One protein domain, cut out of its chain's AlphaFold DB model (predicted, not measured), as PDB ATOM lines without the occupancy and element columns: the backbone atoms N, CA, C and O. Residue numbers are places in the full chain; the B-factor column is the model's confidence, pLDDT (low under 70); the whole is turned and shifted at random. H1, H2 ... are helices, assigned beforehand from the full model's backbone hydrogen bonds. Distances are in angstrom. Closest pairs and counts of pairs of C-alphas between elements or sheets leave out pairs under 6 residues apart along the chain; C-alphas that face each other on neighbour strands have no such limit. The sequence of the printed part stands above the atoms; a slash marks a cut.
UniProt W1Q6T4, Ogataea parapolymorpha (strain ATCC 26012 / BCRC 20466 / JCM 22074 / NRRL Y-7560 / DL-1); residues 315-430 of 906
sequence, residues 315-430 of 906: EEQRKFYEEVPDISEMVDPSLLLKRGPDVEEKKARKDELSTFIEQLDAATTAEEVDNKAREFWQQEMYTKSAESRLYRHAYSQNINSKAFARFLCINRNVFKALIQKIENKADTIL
ATOM      1  N   GLU A 315      87.894 107.633  61.843       74.25
ATOM      2  CA  GLU A 315      88.563 108.916  61.606       74.25
ATOM      3  C   GLU A 315      89.187 109.494  62.896       74.25
ATOM      4  O   GLU A 315      90.196 110.197  62.847       74.25
ATOM      5  N   GLU A 316      88.632 109.150  64.061       76.31
ATOM      6  CA  GLU A 316      89.173 109.519  65.375       76.31
ATOM      7  C   GLU A 316      90.517 108.829  65.645       76.31
ATOM      8  O   GLU A 316      91.453 109.478  66.116       76.31
ATOM      9  N   GLN A 317      90.658 107.544  65.284       77.38
ATOM     10  CA  GLN A 317      91.952 106.853  65.340       77.38
ATOM     11  C   GLN A 317      92.970 107.519  64.410       77.38
ATOM     12  O   GLN A 317      94.092 107.793  64.838       77.38
ATOM     13  N   ARG A 318      92.571 107.844  63.170       81.25
ATOM     14  CA  ARG A 318      93.439 108.546  62.211       81.25
ATOM     15  C   ARG A 318      93.984 109.845  62.814       81.25
ATOM     16  O   ARG A 318      95.195 110.055  62.842       81.25
ATOM     17  N   LYS A 319      93.105 110.677  63.381       81.19
ATOM     18  CA  LYS A 319      93.470 111.928  64.069       81.19
ATOM     19  C   LYS A 319      94.383 111.689  65.279       81.19
ATOM     20  O   LYS A 319      95.343 112.430  65.483       81.19
ATOM     21  N   PHE A 320      94.151 110.626  66.052       85.50
ATOM     22  CA  PHE A 320      94.965 110.305  67.228       85.50
ATOM     23  C   PHE A 320      96.427 109.946  66.895       85.50
ATOM     24  O   PHE A 320      97.312 110.287  67.684       85.50
ATOM     25  N   TYR A 321      96.700 109.305  65.753       83.94
ATOM     26  CA  TYR A 321      98.058 108.872  65.379       83.94
ATOM     27  C   TYR A 321      98.750 109.737  64.311       83.94
ATOM     28  O   TYR A 321      99.978 109.801  64.308       83.94
ATOM     29  N   GLU A 322      98.009 110.405  63.423       81.69
ATOM     30  CA  GLU A 322      98.581 111.211  62.328       81.69
ATOM     31  C   GLU A 322      98.611 112.709  62.640       81.69
ATOM     32  O   GLU A 322      99.601 113.385  62.364       81.69
ATOM     33  N   GLU A 323      97.544 113.235  63.244       82.38
ATOM     34  CA  GLU A 323      97.407 114.660  63.561       82.38
ATOM     35  C   GLU A 323      97.986 114.926  64.958       82.38
ATOM     36  O   GLU A 323      97.271 115.127  65.943       82.38
ATOM     37  N   VAL A 324      99.319 114.855  65.049       83.31
ATOM     38  CA  VAL A 324     100.107 115.115  66.267       83.31
ATOM     39  C   VAL A 324     100.834 116.462  66.140       83.31
ATOM     40  O   VAL A 324     101.712 116.584  65.284       83.31
ATOM     41  N   PRO A 325     100.529 117.468  66.981       80.56
ATOM     42  CA  PRO A 325     101.244 118.742  66.965       80.56
ATOM     43  C   PRO A 325     102.678 118.593  67.501       80.56
ATOM     44  O   PRO A 325     102.924 117.867  68.469       80.56
ATOM     45  N   ASP A 326     103.639 119.313  66.914       76.50
ATOM     46  CA  ASP A 326     104.977 119.433  67.507       76.50
ATOM     47  C   ASP A 326     104.932 120.462  68.645       76.50
ATOM     48  O   ASP A 326     104.363 121.547  68.504       76.50
ATOM     49  N   ILE A 327     105.576 120.159  69.774       76.38
ATOM     50  CA  ILE A 327     105.673 121.076  70.921       76.38
ATOM     51  C   ILE A 327     106.121 122.500  70.543       76.38
ATOM     52  O   ILE A 327     105.693 123.468  71.178       76.38
ATOM     53  N   SER A 328     106.937 122.629  69.494       69.56
ATOM     54  CA  SER A 328     107.446 123.899  68.959       69.56
ATOM     55  C   SER A 328     106.343 124.864  68.488       69.56
ATOM     56  O   SER A 328     106.588 126.063  68.391       69.56
ATOM     57  N   GLU A 329     105.143 124.349  68.205       72.00
ATOM     58  CA  GLU A 329     103.956 125.105  67.783       72.00
ATOM     59  C   GLU A 329     102.982 125.357  68.952       72.00
ATOM     60  O   GLU A 329     102.187 126.295  68.924       72.00
ATOM     61  N   MET A 330     103.046 124.531  70.005       67.94
ATOM     62  CA  MET A 330     102.111 124.554  71.138       67.94
ATOM     63  C   MET A 330     102.540 125.471  72.292       67.94
ATOM     64  O   MET A 330     101.710 125.815  73.140       67.94
ATOM     65  N   VAL A 331     103.836 125.781  72.387       69.94
ATOM     66  CA  VAL A 331     104.477 126.417  73.545       69.94
ATOM     67  C   VAL A 331     105.534 127.414  73.069       69.94
ATOM     68  O   VAL A 331     106.344 127.093  72.204       69.94
ATOM     69  N   ASP A 332     105.583 128.602  73.682       67.31
ATOM     70  CA  ASP A 332     106.629 129.604  73.434       67.31
ATOM     71  C   ASP A 332     108.043 128.979  73.455       67.31
ATOM     72  O   ASP A 332     108.448 128.445  74.497       67.31
ATOM     73  N   PRO A 333     108.871 129.136  72.400       61.78
ATOM     74  CA  PRO A 333     110.255 128.646  72.391       61.78
ATOM     75  C   PRO A 333     111.095 129.171  73.567       61.78
ATOM     76  O   PRO A 333     112.022 128.513  74.040       61.78
ATOM     77  N   SER A 334     110.723 130.336  74.108       61.03
ATOM     78  CA  SER A 334     111.305 130.897  75.331       61.03
ATOM     79  C   SER A 334     111.124 130.019  76.574       61.03
ATOM     80  O   SER A 334     111.941 130.120  77.481       61.03
ATOM     81  N   LEU A 335     110.074 129.199  76.671       62.72
ATOM     82  CA  LEU A 335     109.880 128.256  77.782       62.72
ATOM     83  C   LEU A 335     110.747 127.005  77.593       62.72
ATOM     84  O   LEU A 335     111.382 126.558  78.547       62.72
ATOM     85  N   LEU A 336     110.865 126.519  76.353       61.69
ATOM     86  CA  LEU A 336     111.697 125.364  75.996       61.69
ATOM     87  C   LEU A 336     113.196 125.624  76.249       61.69
ATOM     88  O   LEU A 336     113.908 124.729  76.698       61.69
ATOM     89  N   LEU A 337     113.677 126.859  76.043       55.25
ATOM     90  CA  LEU A 337     115.064 127.245  76.354       55.25
ATOM     91  C   LEU A 337     115.321 127.598  77.836       55.25
ATOM     92  O   LEU A 337     116.481 127.674  78.243       55.25
ATOM     93  N   LYS A 338     114.292 127.849  78.661       54.34
ATOM     94  CA  LYS A 338     114.469 128.455  80.003       54.34
ATOM     95  C   LYS A 338     114.997 127.517  81.090       54.34
ATOM     96  O   LYS A 338     115.479 128.018  82.109       54.34
ATOM     97  N   ARG A 339     114.931 126.190  80.920       51.16
ATOM     98  CA  ARG A 339     115.517 125.229  81.873       51.16
ATOM     99  C   ARG A 339     116.238 124.068  81.204       51.16
ATOM    100  O   ARG A 339     115.624 123.139  80.690       51.16
ATOM    101  N   GLY A 340     117.559 124.077  81.362       54.09
ATOM    102  CA  GLY A 340     118.348 122.852  81.356       54.09
ATOM    103  C   GLY A 340     118.043 121.970  82.581       54.09
ATOM    104  O   GLY A 340     117.411 122.421  83.542       54.09
ATOM    105  N   PRO A 341     118.511 120.715  82.580       52.31
ATOM    106  CA  PRO A 341     118.081 119.676  83.515       52.31
ATOM    107  C   PRO A 341     118.670 119.797  84.946       52.31
ATOM    108  O   PRO A 341     118.583 118.852  85.724       52.31
ATOM    109  N   ASP A 342     119.254 120.939  85.323       47.69
ATOM    110  CA  ASP A 342     120.062 121.144  86.541       47.69
ATOM    111  C   ASP A 342     119.411 122.064  87.597       47.69
ATOM    112  O   ASP A 342     120.096 122.766  88.338       47.69
ATOM    113  N   VAL A 343     118.075 122.080  87.680       57.09
ATOM    114  CA  VAL A 343     117.330 122.870  88.681       57.09
ATOM    115  C   VAL A 343     116.752 121.975  89.778       57.09
ATOM    116  O   VAL A 343     116.076 120.987  89.489       57.09
ATOM    117  N   GLU A 344     116.992 122.345  91.040       50.88
ATOM    118  CA  GLU A 344     116.515 121.607  92.213       50.88
ATOM    119  C   GLU A 344     114.980 121.590  92.343       50.88
ATOM    120  O   GLU A 344     114.274 122.577  92.116       50.88
ATOM    121  N   GLU A 345     114.458 120.435  92.749       53.34
ATOM    122  CA  GLU A 345     113.031 120.130  92.787       53.34
ATOM    123  C   GLU A 345     112.409 120.523  94.142       53.34
ATOM    124  O   GLU A 345     112.666 119.901  95.176       53.34
ATOM    125  N   LYS A 346     111.553 121.554  94.163       57.44
ATOM    126  CA  LYS A 346     110.786 121.917  95.370       57.44
ATOM    127  C   LYS A 346     109.737 120.850  95.683       57.44
ATOM    128  O   LYS A 346     109.003 120.444  94.791       57.44
ATOM    129  N   LYS A 347     109.586 120.479  96.963       53.06
ATOM    130  CA  LYS A 347     108.715 119.369  97.401       53.06
ATOM    131  C   LYS A 347     107.269 119.432  96.872       53.06
ATOM    132  O   LYS A 347     106.759 118.386  96.509       53.06
ATOM    133  N   ALA A 348     106.643 120.606  96.758       55.69
ATOM    134  CA  ALA A 348     105.288 120.736  96.193       55.69
ATOM    135  C   ALA A 348     105.182 120.199  94.746       55.69
ATOM    136  O   ALA A 348     104.277 119.429  94.433       55.69
ATOM    137  N   ARG A 349     106.208 120.457  93.918       62.38
ATOM    138  CA  ARG A 349     106.311 119.967  92.530       62.38
ATOM    139  C   ARG A 349     106.356 118.449  92.422       62.38
ATOM    140  O   ARG A 349     106.111 117.893  91.353       62.38
ATOM    141  N   LYS A 350     106.670 117.748  93.521       64.69
ATOM    142  CA  LYS A 350     106.584 116.291  93.547       64.69
ATOM    143  C   LYS A 350     105.146 115.816  93.466       64.69
ATOM    144  O   LYS A 350     104.908 114.857  92.739       64.69
ATOM    145  N   ASP A 351     104.251 116.458  94.190       72.50
ATOM    146  CA  ASP A 351     102.876 116.001  94.303       72.50
ATOM    147  C   ASP A 351     102.102 116.457  93.047       72.50
ATOM    148  O   ASP A 351     101.456 115.635  92.404       72.50
ATOM    149  N   GLU A 352     102.355 117.691  92.577       76.94
ATOM    150  CA  GLU A 352     101.898 118.235  91.281       76.94
ATOM    151  C   GLU A 352     102.201 117.291  90.094       76.94
ATOM    152  O   GLU A 352     101.310 116.967  89.311       76.94
ATOM    153  N   LEU A 353     103.440 116.787  89.970       82.38
ATOM    154  CA  LEU A 353     103.815 115.873  88.881       82.38
ATOM    155  C   LEU A 353     103.177 114.475  89.007       82.38
ATOM    156  O   LEU A 353     102.962 113.811  87.995       82.38
ATOM    157  N   SER A 354     102.888 114.003  90.221       83.31
ATOM    158  CA  SER A 354     102.153 112.742  90.396       83.31
ATOM    159  C   SER A 354     100.695 112.896  89.960       83.31
ATOM    160  O   SER A 354     100.212 112.073  89.191       83.31
ATOM    161  N   THR A 355     100.047 114.005  90.328       85.56
ATOM    162  CA  THR A 355      98.702 114.348  89.842       85.56
ATOM    163  C   THR A 355      98.664 114.534  88.320       85.56
ATOM    164  O   THR A 355      97.705 114.105  87.684       85.56
ATOM    165  N   PHE A 356      99.709 115.103  87.704       88.75
ATOM    166  CA  PHE A 356      99.827 115.166  86.241       88.75
ATOM    167  C   PHE A 356      99.837 113.773  85.590       88.75
ATOM    168  O   PHE A 356      99.145 113.562  84.599       88.75
ATOM    169  N   ILE A 357     100.598 112.824  86.145       86.69
ATOM    170  CA  ILE A 357     100.683 111.454  85.617       86.69
ATOM    171  C   ILE A 357      99.322 110.747  85.717       86.69
ATOM    172  O   ILE A 357      98.847 110.210  84.724       86.69
ATOM    173  N   GLU A 358      98.650 110.837  86.868       87.06
ATOM    174  CA  GLU A 358      97.304 110.276  87.071       87.06
ATOM    175  C   GLU A 358      96.271 110.872  86.092       87.06
ATOM    176  O   GLU A 358      95.407 110.163  85.577       87.06
ATOM    177  N   GLN A 359      96.381 112.168  85.779       86.38
ATOM    178  CA  GLN A 359      95.530 112.840  84.789       86.38
ATOM    179  C   GLN A 359      95.894 112.506  83.334       86.38
ATOM    180  O   GLN A 359      95.021 112.576  82.472       86.38
ATOM    181  N   LEU A 360      97.150 112.154  83.049       88.94
ATOM    182  CA  LEU A 360      97.586 111.680  81.735       88.94
ATOM    183  C   LEU A 360      97.127 110.236  81.484       88.94
ATOM    184  O   LEU A 360      96.735 109.919  80.366       88.94
ATOM    185  N   ASP A 361      97.109 109.380  82.510       87.94
ATOM    186  CA  ASP A 361      96.539 108.032  82.388       87.94
ATOM    187  C   ASP A 361      95.014 108.067  82.196       87.94
ATOM    188  O   ASP A 361      94.465 107.269  81.434       87.94
ATOM    189  N   ALA A 362      94.331 109.025  82.829       88.19
ATOM    190  CA  ALA A 362      92.895 109.244  82.660       88.19
ATOM    191  C   ALA A 362      92.495 109.854  81.298       88.19
ATOM    192  O   ALA A 362      91.305 109.872  80.983       88.19
ATOM    193  N   ALA A 363      93.446 110.356  80.501       87.81
ATOM    194  CA  ALA A 363      93.169 110.982  79.208       87.81
ATOM    195  C   ALA A 363      92.856 109.938  78.120       87.81
ATOM    196  O   ALA A 363      93.619 108.999  77.890       87.81
ATOM    197  N   THR A 364      91.745 110.120  77.414       81.00
ATOM    198  CA  THR A 364      91.248 109.196  76.382       81.00
ATOM    199  C   THR A 364      91.234 109.805  74.982       81.00
ATOM    200  O   THR A 364      91.436 109.076  74.010       81.00
ATOM    201  N   THR A 365      91.056 111.123  74.859       85.44
ATOM    202  CA  THR A 365      91.029 111.820  73.562       85.44
ATOM    203  C   THR A 365      92.379 112.449  73.204       85.44
ATOM    204  O   THR A 365      93.220 112.717  74.066       85.44
ATOM    205  N   ALA A 366      92.597 112.720  71.912       85.38
ATOM    206  CA  ALA A 366      93.787 113.433  71.439       85.38
ATOM    207  C   ALA A 366      93.905 114.830  72.082       85.38
ATOM    208  O   ALA A 366      94.973 115.202  72.564       85.38
ATOM    209  N   GLU A 367      92.794 115.571  72.156       85.25
ATOM    210  CA  GLU A 367      92.766 116.923  72.721       85.25
ATOM    211  C   GLU A 367      93.094 116.945  74.219       85.25
ATOM    212  O   GLU A 367      93.807 117.840  74.670       85.25
ATOM    213  N   GLU A 368      92.633 115.967  75.007       86.94
ATOM    214  CA  GLU A 368      93.011 115.842  76.422       86.94
ATOM    215  C   GLU A 368      94.527 115.696  76.588       86.94
ATOM    216  O   GLU A 368      95.132 116.423  77.381       86.94
ATOM    217  N   VAL A 369      95.153 114.804  75.812       88.12
ATOM    218  CA  VAL A 369      96.603 114.557  75.868       88.12
ATOM    219  C   VAL A 369      97.395 115.787  75.425       88.12
ATOM    220  O   VAL A 369      98.367 116.159  76.082       88.12
ATOM    221  N   ASP A 370      96.959 116.464  74.364       89.06
ATOM    222  CA  ASP A 370      97.605 117.672  73.844       89.06
ATOM    223  C   ASP A 370      97.472 118.853  74.820       89.06
ATOM    224  O   ASP A 370      98.424 119.607  75.053       89.06
ATOM    225  N   ASN A 371      96.307 118.999  75.456       87.44
ATOM    226  CA  ASN A 371      96.080 119.998  76.495       87.44
ATOM    227  C   ASN A 371      96.936 119.715  77.741       87.44
ATOM    228  O   ASN A 371      97.549 120.645  78.272       87.44
ATOM    229  N   LYS A 372      97.071 118.447  78.155       87.56
ATOM    230  CA  LYS A 372      97.980 118.034  79.239       87.56
ATOM    231  C   LYS A 372      99.449 118.255  78.872       87.56
ATOM    232  O   LYS A 372     100.206 118.772  79.694       87.56
ATOM    233  N   ALA A 373      99.853 117.966  77.635       86.69
ATOM    234  CA  ALA A 373     101.196 118.273  77.151       86.69
ATOM    235  C   ALA A 373     101.500 119.778  77.257       86.69
ATOM    236  O   ALA A 373     102.567 120.151  77.744       86.69
ATOM    237  N   ARG A 374     100.549 120.649  76.894       83.81
ATOM    238  CA  ARG A 374     100.696 122.107  77.048       83.81
ATOM    239  C   ARG A 374     100.774 122.537  78.519       83.81
ATOM    240  O   ARG A 374     101.614 123.365  78.868       83.81
ATOM    241  N   GLU A 375      99.948 121.950  79.386       84.50
ATOM    242  CA  GLU A 375      99.916 122.231  80.829       84.50
ATOM    243  C   GLU A 375     101.254 121.913  81.524       84.50
ATOM    244  O   GLU A 375     101.771 122.750  82.268       84.50
ATOM    245  N   PHE A 376     101.865 120.763  81.216       85.44
ATOM    246  CA  PHE A 376     103.172 120.339  81.748       85.44
ATOM    247  C   PHE A 376     104.272 121.403  81.552       85.44
ATOM    248  O   PHE A 376     105.098 121.643  82.441       85.44
ATOM    249  N   TRP A 377     104.263 122.081  80.399       83.06
ATOM    250  CA  TRP A 377     105.225 123.138  80.074       83.06
ATOM    251  C   TRP A 377     104.831 124.509  80.626       83.06
ATOM    252  O   TRP A 377     105.709 125.239  81.090       83.06
ATOM    253  N   GLN A 378     103.537 124.840  80.669       81.62
ATOM    254  CA  GLN A 378     103.043 126.054  81.333       81.62
ATOM    255  C   GLN A 378     103.337 126.060  82.844       81.62
ATOM    256  O   GLN A 378     103.602 127.119  83.410       81.62
ATOM    257  N   GLN A 379     103.351 124.890  83.492       78.81
ATOM    258  CA  GLN A 379     103.657 124.727  84.921       78.81
ATOM    259  C   GLN A 379     105.165 124.521  85.218       78.81
ATOM    260  O   GLN A 379     105.554 124.299  86.365       78.81
ATOM    261  N   GLU A 380     106.042 124.634  84.209       73.06
ATOM    262  CA  GLU A 380     107.500 124.419  84.302       73.06
ATOM    263  C   GLU A 380     107.929 123.068  84.939       73.06
ATOM    264  O   GLU A 380     108.933 123.016  85.665       73.06
ATOM    265  N   MET A 381     107.197 121.970  84.695       73.94
ATOM    266  CA  MET A 381     107.417 120.675  85.375       73.94
ATOM    267  C   MET A 381     108.729 119.954  85.001       73.94
ATOM    268  O   MET A 381     109.186 119.065  85.725       73.94
ATOM    269  N   TYR A 382     109.357 120.326  83.883       79.38
ATOM    270  CA  TYR A 382     110.539 119.653  83.338       79.38
ATOM    271  C   TYR A 382     111.781 119.737  84.255       79.38
ATOM    272  O   TYR A 382     112.309 120.816  84.531       79.38
ATOM    273  N   THR A 383     112.265 118.572  84.710       78.44
ATOM    274  CA  THR A 383     113.454 118.376  85.571       78.44
ATOM    275  C   THR A 383     114.053 116.966  85.379       78.44
ATOM    276  O   THR A 383     113.367 116.068  84.882       78.44
ATOM    277  N   LYS A 384     115.288 116.706  85.860       74.69
ATOM    278  CA  LYS A 384     115.858 115.332  85.947       74.69
ATOM    279  C   LYS A 384     114.971 114.371  86.737       74.69
ATOM    280  O   LYS A 384     114.835 113.206  86.360       74.69
ATOM    281  N   SER A 385     114.365 114.846  87.825       73.44
ATOM    282  CA  SER A 385     113.416 114.064  88.621       73.44
ATOM    283  C   SER A 385     112.152 113.710  87.843       73.44
ATOM    284  O   SER A 385     111.638 112.605  88.016       73.44
ATOM    285  N   ALA A 386     111.669 114.615  86.986       80.31
ATOM    286  CA  ALA A 386     110.519 114.371  86.126       80.31
ATOM    287  C   ALA A 386     110.838 113.337  85.042       80.31
ATOM    288  O   ALA A 386     110.115 112.352  84.924       80.31
ATOM    289  N   GLU A 387     111.971 113.469  84.345       81.69
ATOM    290  CA  GLU A 387     112.454 112.447  83.402       81.69
ATOM    291  C   GLU A 387     112.587 111.074  84.097       81.69
ATOM    292  O   GLU A 387     112.083 110.061  83.616       81.69
ATOM    293  N   SER A 388     113.160 111.058  85.305       82.94
ATOM    294  CA  SER A 388     113.324 109.863  86.150       82.94
ATOM    295  C   SER A 388     112.021 109.354  86.788       82.94
ATOM    296  O   SER A 388     112.039 108.353  87.516       82.94
ATOM    297  N   ARG A 389     110.889 110.033  86.575       84.19
ATOM    298  CA  ARG A 389     109.544 109.582  86.958       84.19
ATOM    299  C   ARG A 389     108.735 109.129  85.763       84.19
ATOM    300  O   ARG A 389     108.192 108.041  85.844       84.19
ATOM    301  N   LEU A 390     108.750 109.873  84.661       87.56
ATOM    302  CA  LEU A 390     108.197 109.435  83.379       87.56
ATOM    303  C   LEU A 390     108.838 108.102  82.953       87.56
ATOM    304  O   LEU A 390     108.128 107.164  82.607       87.56
ATOM    305  N   TYR A 391     110.160 107.952  83.128       88.62
ATOM    306  CA  TYR A 391     110.843 106.669  82.936       88.62
ATOM    307  C   TYR A 391     110.283 105.552  83.821       88.62
ATOM    308  O   TYR A 391     110.121 104.440  83.349       88.62
ATOM    309  N   ARG A 392     109.974 105.810  85.100       86.06
ATOM    310  CA  ARG A 392     109.380 104.787  85.982       86.06
ATOM    311  C   ARG A 392     107.909 104.528  85.674       86.06
ATOM    312  O   ARG A 392     107.468 103.400  85.853       86.06
ATOM    313  N   HIS A 393     107.181 105.538  85.201       87.88
ATOM    314  CA  HIS A 393     105.772 105.421  84.842       87.88
ATOM    315  C   HIS A 393     105.547 104.488  83.659       87.88
ATOM    316  O   HIS A 393     104.594 103.715  83.681       87.88
ATOM    317  N   ALA A 394     106.480 104.487  82.699       84.19
ATOM    318  CA  ALA A 394     106.523 103.531  81.592       84.19
ATOM    319  C   ALA A 394     106.338 102.069  82.054       84.19
ATOM    320  O   ALA A 394     105.689 101.299  81.360       84.19
ATOM    321  N   TYR A 395     106.859 101.711  83.238       81.62
ATOM    322  CA  TYR A 395     106.785 100.372  83.847       81.62
ATOM    323  C   TYR A 395     105.724 100.259  84.962       81.62
ATOM    324  O   TYR A 395     105.852  99.421  85.856       81.62
ATOM    325  N   SER A 396     104.710 101.128  84.979       84.12
ATOM    326  CA  SER A 396     103.608 101.033  85.942       84.12
ATOM    327  C   SER A 396     102.515 100.065  85.466       84.12
ATOM    328  O   SER A 396     102.324  99.832  84.271       84.12
ATOM    329  N   GLN A 397     101.763  99.492  86.410       76.69
ATOM    330  CA  GLN A 397     100.694  98.537  86.086       76.69
ATOM    331  C   GLN A 397      99.426  99.195  85.512       76.69
ATOM    332  O   GLN A 397      98.634  98.505  84.876       76.69
ATOM    333  N   ASN A 398      99.265 100.513  85.669       79.62
ATOM    334  CA  ASN A 398      98.048 101.249  85.299       79.62
ATOM    335  C   ASN A 398      98.263 102.241  84.136       79.62
ATOM    336  O   ASN A 398      97.412 103.095  83.908       79.62
ATOM    337  N   ILE A 399      99.394 102.158  83.424       85.81
ATOM    338  CA  ILE A 399      99.749 103.114  82.368       85.81
ATOM    339  C   ILE A 399      98.758 103.109  81.195       85.81
ATOM    340  O   ILE A 399      98.480 102.072  80.586       85.81
ATOM    341  N   ASN A 400      98.325 104.297  80.781       88.44
ATOM    342  CA  ASN A 400      97.652 104.485  79.500       88.44
ATOM    343  C   ASN A 400      98.686 104.572  78.368       88.44
ATOM    344  O   ASN A 400      99.198 105.644  78.035       88.44
ATOM    345  N   SER A 401      99.005 103.422  77.766       87.81
ATOM    346  CA  SER A 401     100.020 103.311  76.708       87.81
ATOM    347  C   SER A 401      99.789 104.271  75.533       87.81
ATOM    348  O   SER A 401     100.761 104.801  74.998       87.81
ATOM    349  N   LYS A 402      98.527 104.537  75.155       88.50
ATOM    350  CA  LYS A 402      98.175 105.439  74.044       88.50
ATOM    351  C   LYS A 402      98.455 106.899  74.392       88.50
ATOM    352  O   LYS A 402      99.193 107.569  73.668       88.50
ATOM    353  N   ALA A 403      97.915 107.376  75.514       88.62
ATOM    354  CA  ALA A 403      98.114 108.749  75.976       88.62
ATOM    355  C   ALA A 403      99.595 109.052  76.248       88.62
ATOM    356  O   ALA A 403     100.118 110.082  75.817       88.62
ATOM    357  N   PHE A 404     100.306 108.120  76.889       91.38
ATOM    358  CA  PHE A 404     101.726 108.274  77.190       91.38
ATOM    359  C   PHE A 404     102.602 108.267  75.924       91.38
ATOM    360  O   PHE A 404     103.521 109.081  75.818       91.38
ATOM    361  N   ALA A 405     102.307 107.419  74.931       90.44
ATOM    362  CA  ALA A 405     103.040 107.410  73.665       90.44
ATOM    363  C   ALA A 405     102.796 108.686  72.832       90.44
ATOM    364  O   ALA A 405     103.765 109.258  72.323       90.44
ATOM    365  N   ARG A 406     101.556 109.202  72.764       90.75
ATOM    366  CA  ARG A 406     101.267 110.500  72.116       90.75
ATOM    367  C   ARG A 406     101.979 111.652  72.838       90.75
ATOM    368  O   ARG A 406     102.635 112.460  72.183       90.75
ATOM    369  N   PHE A 407     101.967 111.679  74.175       90.75
ATOM    370  CA  PHE A 407     102.728 112.656  74.969       90.75
ATOM    371  C   PHE A 407     104.240 112.605  74.681       90.75
ATOM    372  O   PHE A 407     104.864 113.652  74.490       90.75
ATOM    373  N   LEU A 408     104.842 111.411  74.588       89.06
ATOM    374  CA  LEU A 408     106.245 111.266  74.181       89.06
ATOM    375  C   LEU A 408     106.494 111.745  72.740       89.06
ATOM    376  O   LEU A 408     107.552 112.318  72.482       89.06
ATOM    377  N   CYS A 409     105.534 111.563  71.825       88.44
ATOM    378  CA  CYS A 409     105.643 111.998  70.430       88.44
ATOM    379  C   CYS A 409     105.641 113.529  70.286       88.44
ATOM    380  O   CYS A 409     106.562 114.080  69.682       88.44
ATOM    381  N   ILE A 410     104.704 114.228  70.938       87.50
ATOM    382  CA  ILE A 410     104.663 115.706  71.002       87.50
ATOM    383  C   ILE A 410     106.009 116.264  71.501       87.50
ATOM    384  O   ILE A 410     106.538 117.248  70.985       87.50
ATOM    385  N   ASN A 411     106.601 115.590  72.491       86.06
ATOM    386  CA  ASN A 411     107.844 115.983  73.151       86.06
ATOM    387  C   ASN A 411     109.120 115.362  72.531       86.06
ATOM    388  O   ASN A 411     110.198 115.472  73.129       86.06
ATOM    389  N   ARG A 412     109.038 114.731  71.346       84.69
ATOM    390  CA  ARG A 412     110.126 113.965  70.688       84.69
ATOM    391  C   ARG A 412     111.484 114.675  70.661       84.69
ATOM    392  O   ARG A 412     112.522 114.052  70.887       84.69
ATOM    393  N   ASN A 413     111.472 115.990  70.433       80.38
ATOM    394  CA  ASN A 413     112.668 116.823  70.300       80.38
ATOM    395  C   ASN A 413     113.412 117.011  71.636       80.38
ATOM    396  O   ASN A 413     114.629 117.188  71.641       80.38
ATOM    397  N   VAL A 414     112.698 116.936  72.767       81.06
ATOM    398  CA  VAL A 414     113.241 117.134  74.122       81.06
ATOM    399  C   VAL A 414     113.521 115.794  74.806       81.06
ATOM    400  O   VAL A 414     114.620 115.567  75.309       81.06
ATOM    401  N   PHE A 415     112.563 114.862  74.787       84.12
ATOM    402  CA  PHE A 415     112.670 113.575  75.486       84.12
ATOM    403  C   PHE A 415     113.449 112.493  74.717       84.12
ATOM    404  O   PHE A 415     113.417 111.330  75.112       84.12
ATOM    405  N   LYS A 416     114.216 112.837  73.675       83.31
ATOM    406  CA  LYS A 416     115.001 111.877  72.870       83.31
ATOM    407  C   LYS A 416     115.852 110.908  73.711       83.31
ATOM    408  O   LYS A 416     115.880 109.712  73.436       83.31
ATOM    409  N   ALA A 417     116.495 111.403  74.773       83.12
ATOM    410  CA  ALA A 417     117.294 110.579  75.687       83.12
ATOM    411  C   ALA A 417     116.453 109.679  76.616       83.12
ATOM    412  O   ALA A 417     116.944 108.644  77.059       83.12
ATOM    413  N   LEU A 418     115.203 110.049  76.910       85.75
ATOM    414  CA  LEU A 418     114.248 109.239  77.673       85.75
ATOM    415  C   LEU A 418     113.643 108.140  76.791       85.75
ATOM    416  O   LEU A 418     113.658 106.973  77.175       85.75
ATOM    417  N   ILE A 419     113.197 108.500  75.584       88.06
ATOM    418  CA  ILE A 419     112.647 107.582  74.576       88.06
ATOM    419  C   ILE A 419     113.646 106.451  74.293       88.06
ATOM    420  O   ILE A 419     113.291 105.282  74.405       88.06
ATOM    421  N   GLN A 420     114.924 106.777  74.066       87.00
ATOM    422  CA  GLN A 420     115.969 105.775  73.821       87.00
ATOM    423  C   GLN A 420     116.268 104.874  75.042       87.00
ATOM    424  O   GLN A 420     116.673 103.722  74.874       87.00
ATOM    425  N   LYS A 421     116.069 105.350  76.282       86.25
ATOM    426  CA  LYS A 421     116.184 104.504  77.491       86.25
ATOM    427  C   LYS A 421     115.022 103.516  77.588       86.25
ATOM    428  O   LYS A 421     115.255 102.363  77.941       86.25
ATOM    429  N   ILE A 422     113.800 103.967  77.289       87.31
ATOM    430  CA  ILE A 422     112.597 103.123  77.282       87.31
ATOM    431  C   ILE A 422     112.718 102.069  76.175       87.31
ATOM    432  O   ILE A 422     112.615 100.884  76.473       87.31
ATOM    433  N   GLU A 423     113.051 102.477  74.945       87.00
ATOM    434  CA  GLU A 423     113.255 101.584  73.795       87.00
ATOM    435  C   GLU A 423     114.265 100.467  74.115       87.00
ATOM    436  O   GLU A 423     113.903  99.295  74.092       87.00
ATOM    437  N   ASN A 424     115.499 100.806  74.514       86.12
ATOM    438  CA  ASN A 424     116.535  99.806  74.818       86.12
ATOM    439  C   ASN A 424     116.141  98.838  75.952       86.12
ATOM    440  O   ASN A 424     116.550  97.672  75.947       86.12
ATOM    441  N   LYS A 425     115.383  99.300  76.955       82.25
ATOM    442  CA  LYS A 425     114.969  98.445  78.075       82.25
ATOM    443  C   LYS A 425     113.764  97.575  77.707       82.25
ATOM    444  O   LYS A 425     113.757  96.409  78.096       82.25
ATOM    445  N   ALA A 426     112.829  98.079  76.904       81.69
ATOM    446  CA  ALA A 426     111.772  97.279  76.295       81.69
ATOM    447  C   ALA A 426     112.354  96.218  75.341       81.69
ATOM    448  O   ALA A 426     112.019  95.049  75.488       81.69
ATOM    449  N   ASP A 427     113.323  96.567  74.481       79.06
ATOM    450  CA  ASP A 427     114.036  95.609  73.613       79.06
ATOM    451  C   ASP A 427     114.678  94.455  74.402       79.06
ATOM    452  O   ASP A 427     114.820  93.348  73.885       79.06
ATOM    453  N   THR A 428     115.115  94.730  75.638       81.12
ATOM    454  CA  THR A 428     115.682  93.728  76.550       81.12
ATOM    455  C   THR A 428     114.567  92.864  77.144       81.12
ATOM    456  O   THR A 428     114.584  91.649  76.990       81.12
ATOM    457  N   ILE A 429     113.556  93.497  77.750       74.94
ATOM    458  CA  ILE A 429     112.420  92.827  78.405       74.94
ATOM    459  C   ILE A 429     111.660  91.915  77.427       74.94
ATOM    460  O   ILE A 429     111.354  90.774  77.761       74.94
ATOM    461  N   LEU A 430     111.410  92.375  76.199       74.94
ATOM    462  CA  LEU A 430     110.729  91.603  75.154       74.94
ATOM    463  C   LEU A 430     111.519  90.357  74.725       74.94
ATOM    464  O   LEU A 430     110.910  89.361  74.348       74.94
TER     465      LEU A 430
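This is residues 315 to 430 of the 906 residues of a protein of Ogataea parapolymorpha (strain ATCC 26012 / BCRC 20466 / JCM 22074 / NRRL Y-7560 / DL-1) (UniProt W1Q6T4). Helices H4 and H5 form a helical hairpin, and H7 crosses H5 at a steep angle near the hairpin's turn. H6 lies along H4 and pairs with part of H8, whose later residues run on past H6, while the short helices H1, H2 and H3 are strung past the H5 side with few contacts. The printed part has 116 residues, with eight named helices in the order H1 to H8 and no named strand; the class is all helix. The whole is compact, with a radius of gyration of the C-alphas of 14.0 A and spans of 42 by 35 by 23 A.

H1, residues 315 to 322, begins at C-alpha 315 at (88.563, 108.916, 61.606) and is 10.3 A long. H2, residues 327 to 330, and H3, residues 333 to 336, have four residues each. H4, residues 347 to 361, begins at C-alpha 347 at (108.715, 119.369, 97.401) and is 22.4 A long. H5, residues 366 to 378, is 18.5 A long. H6, residues 384 to 393, measures 14.2 A, and H7, residues 401 to 410, measures 14.4 A. H8, residues 416 to 430, is 20.8 A long and ends at C-alpha 430 at (110.729, 91.603, 75.154).

H1 is close to H5 but not clearly touching, with the C-alphas of Phe 320 and Ala 366 closest at 5.4 A. H2 is near H7, with the C-alphas of Ile 327 and Ile 410 closest at 5.5 A. H3 touches no helix; its closest C-alphas to H5 are those of Leu 335 and Trp 377, 7.3 A apart. H4 touches H5 with residues 356 to 360 alone, at a shallow tilt of 12 degrees, opposite ways; the closest C-alphas are those of Leu 360 and Val 369, 6.6 A. H5 touches H7 at a steep tilt of 55 degrees, the same way, with the C-alphas of Val 369 and Ala 403 closest at 6.0 A. H4 and H7 touch only at their ends, with the C-alphas of Leu 360 and Ala 403 6.5 A apart. H4 and H6 are close but not clearly touching, at a shallow tilt of 34.5 degrees, only just short of steep; the C-alphas of Leu 353 and Ala 386 are closest at 7.4 A. H8 touches H6 with residues 418 to 422 alone, at a shallow tilt of 30 degrees, the same way; the closest C-alphas are those of Tyr 391 and Leu 418, 6.8 A. Helix packing is mostly aligned, but only just: 2 of these 3 touching pairs, the one at the ends left out, are at a shallow tilt. H8 is apart from H4 and H5. Every O i to N i+4 pair is within hydrogen-bond range in H1, H7 and H8, against 10 of 11 in H4, 8 of 9 in H5 and 5 of 6 in H6; H2 and H3 are too short for such a pair.

The two C-alphas farthest apart, those of Glu 315 and Glu 344, are 43.3 A apart. The printed part has no cut, and no link is long. The mean pLDDT of the printed part is 78.8; residue 328 and residues 330 to 350 are under 70.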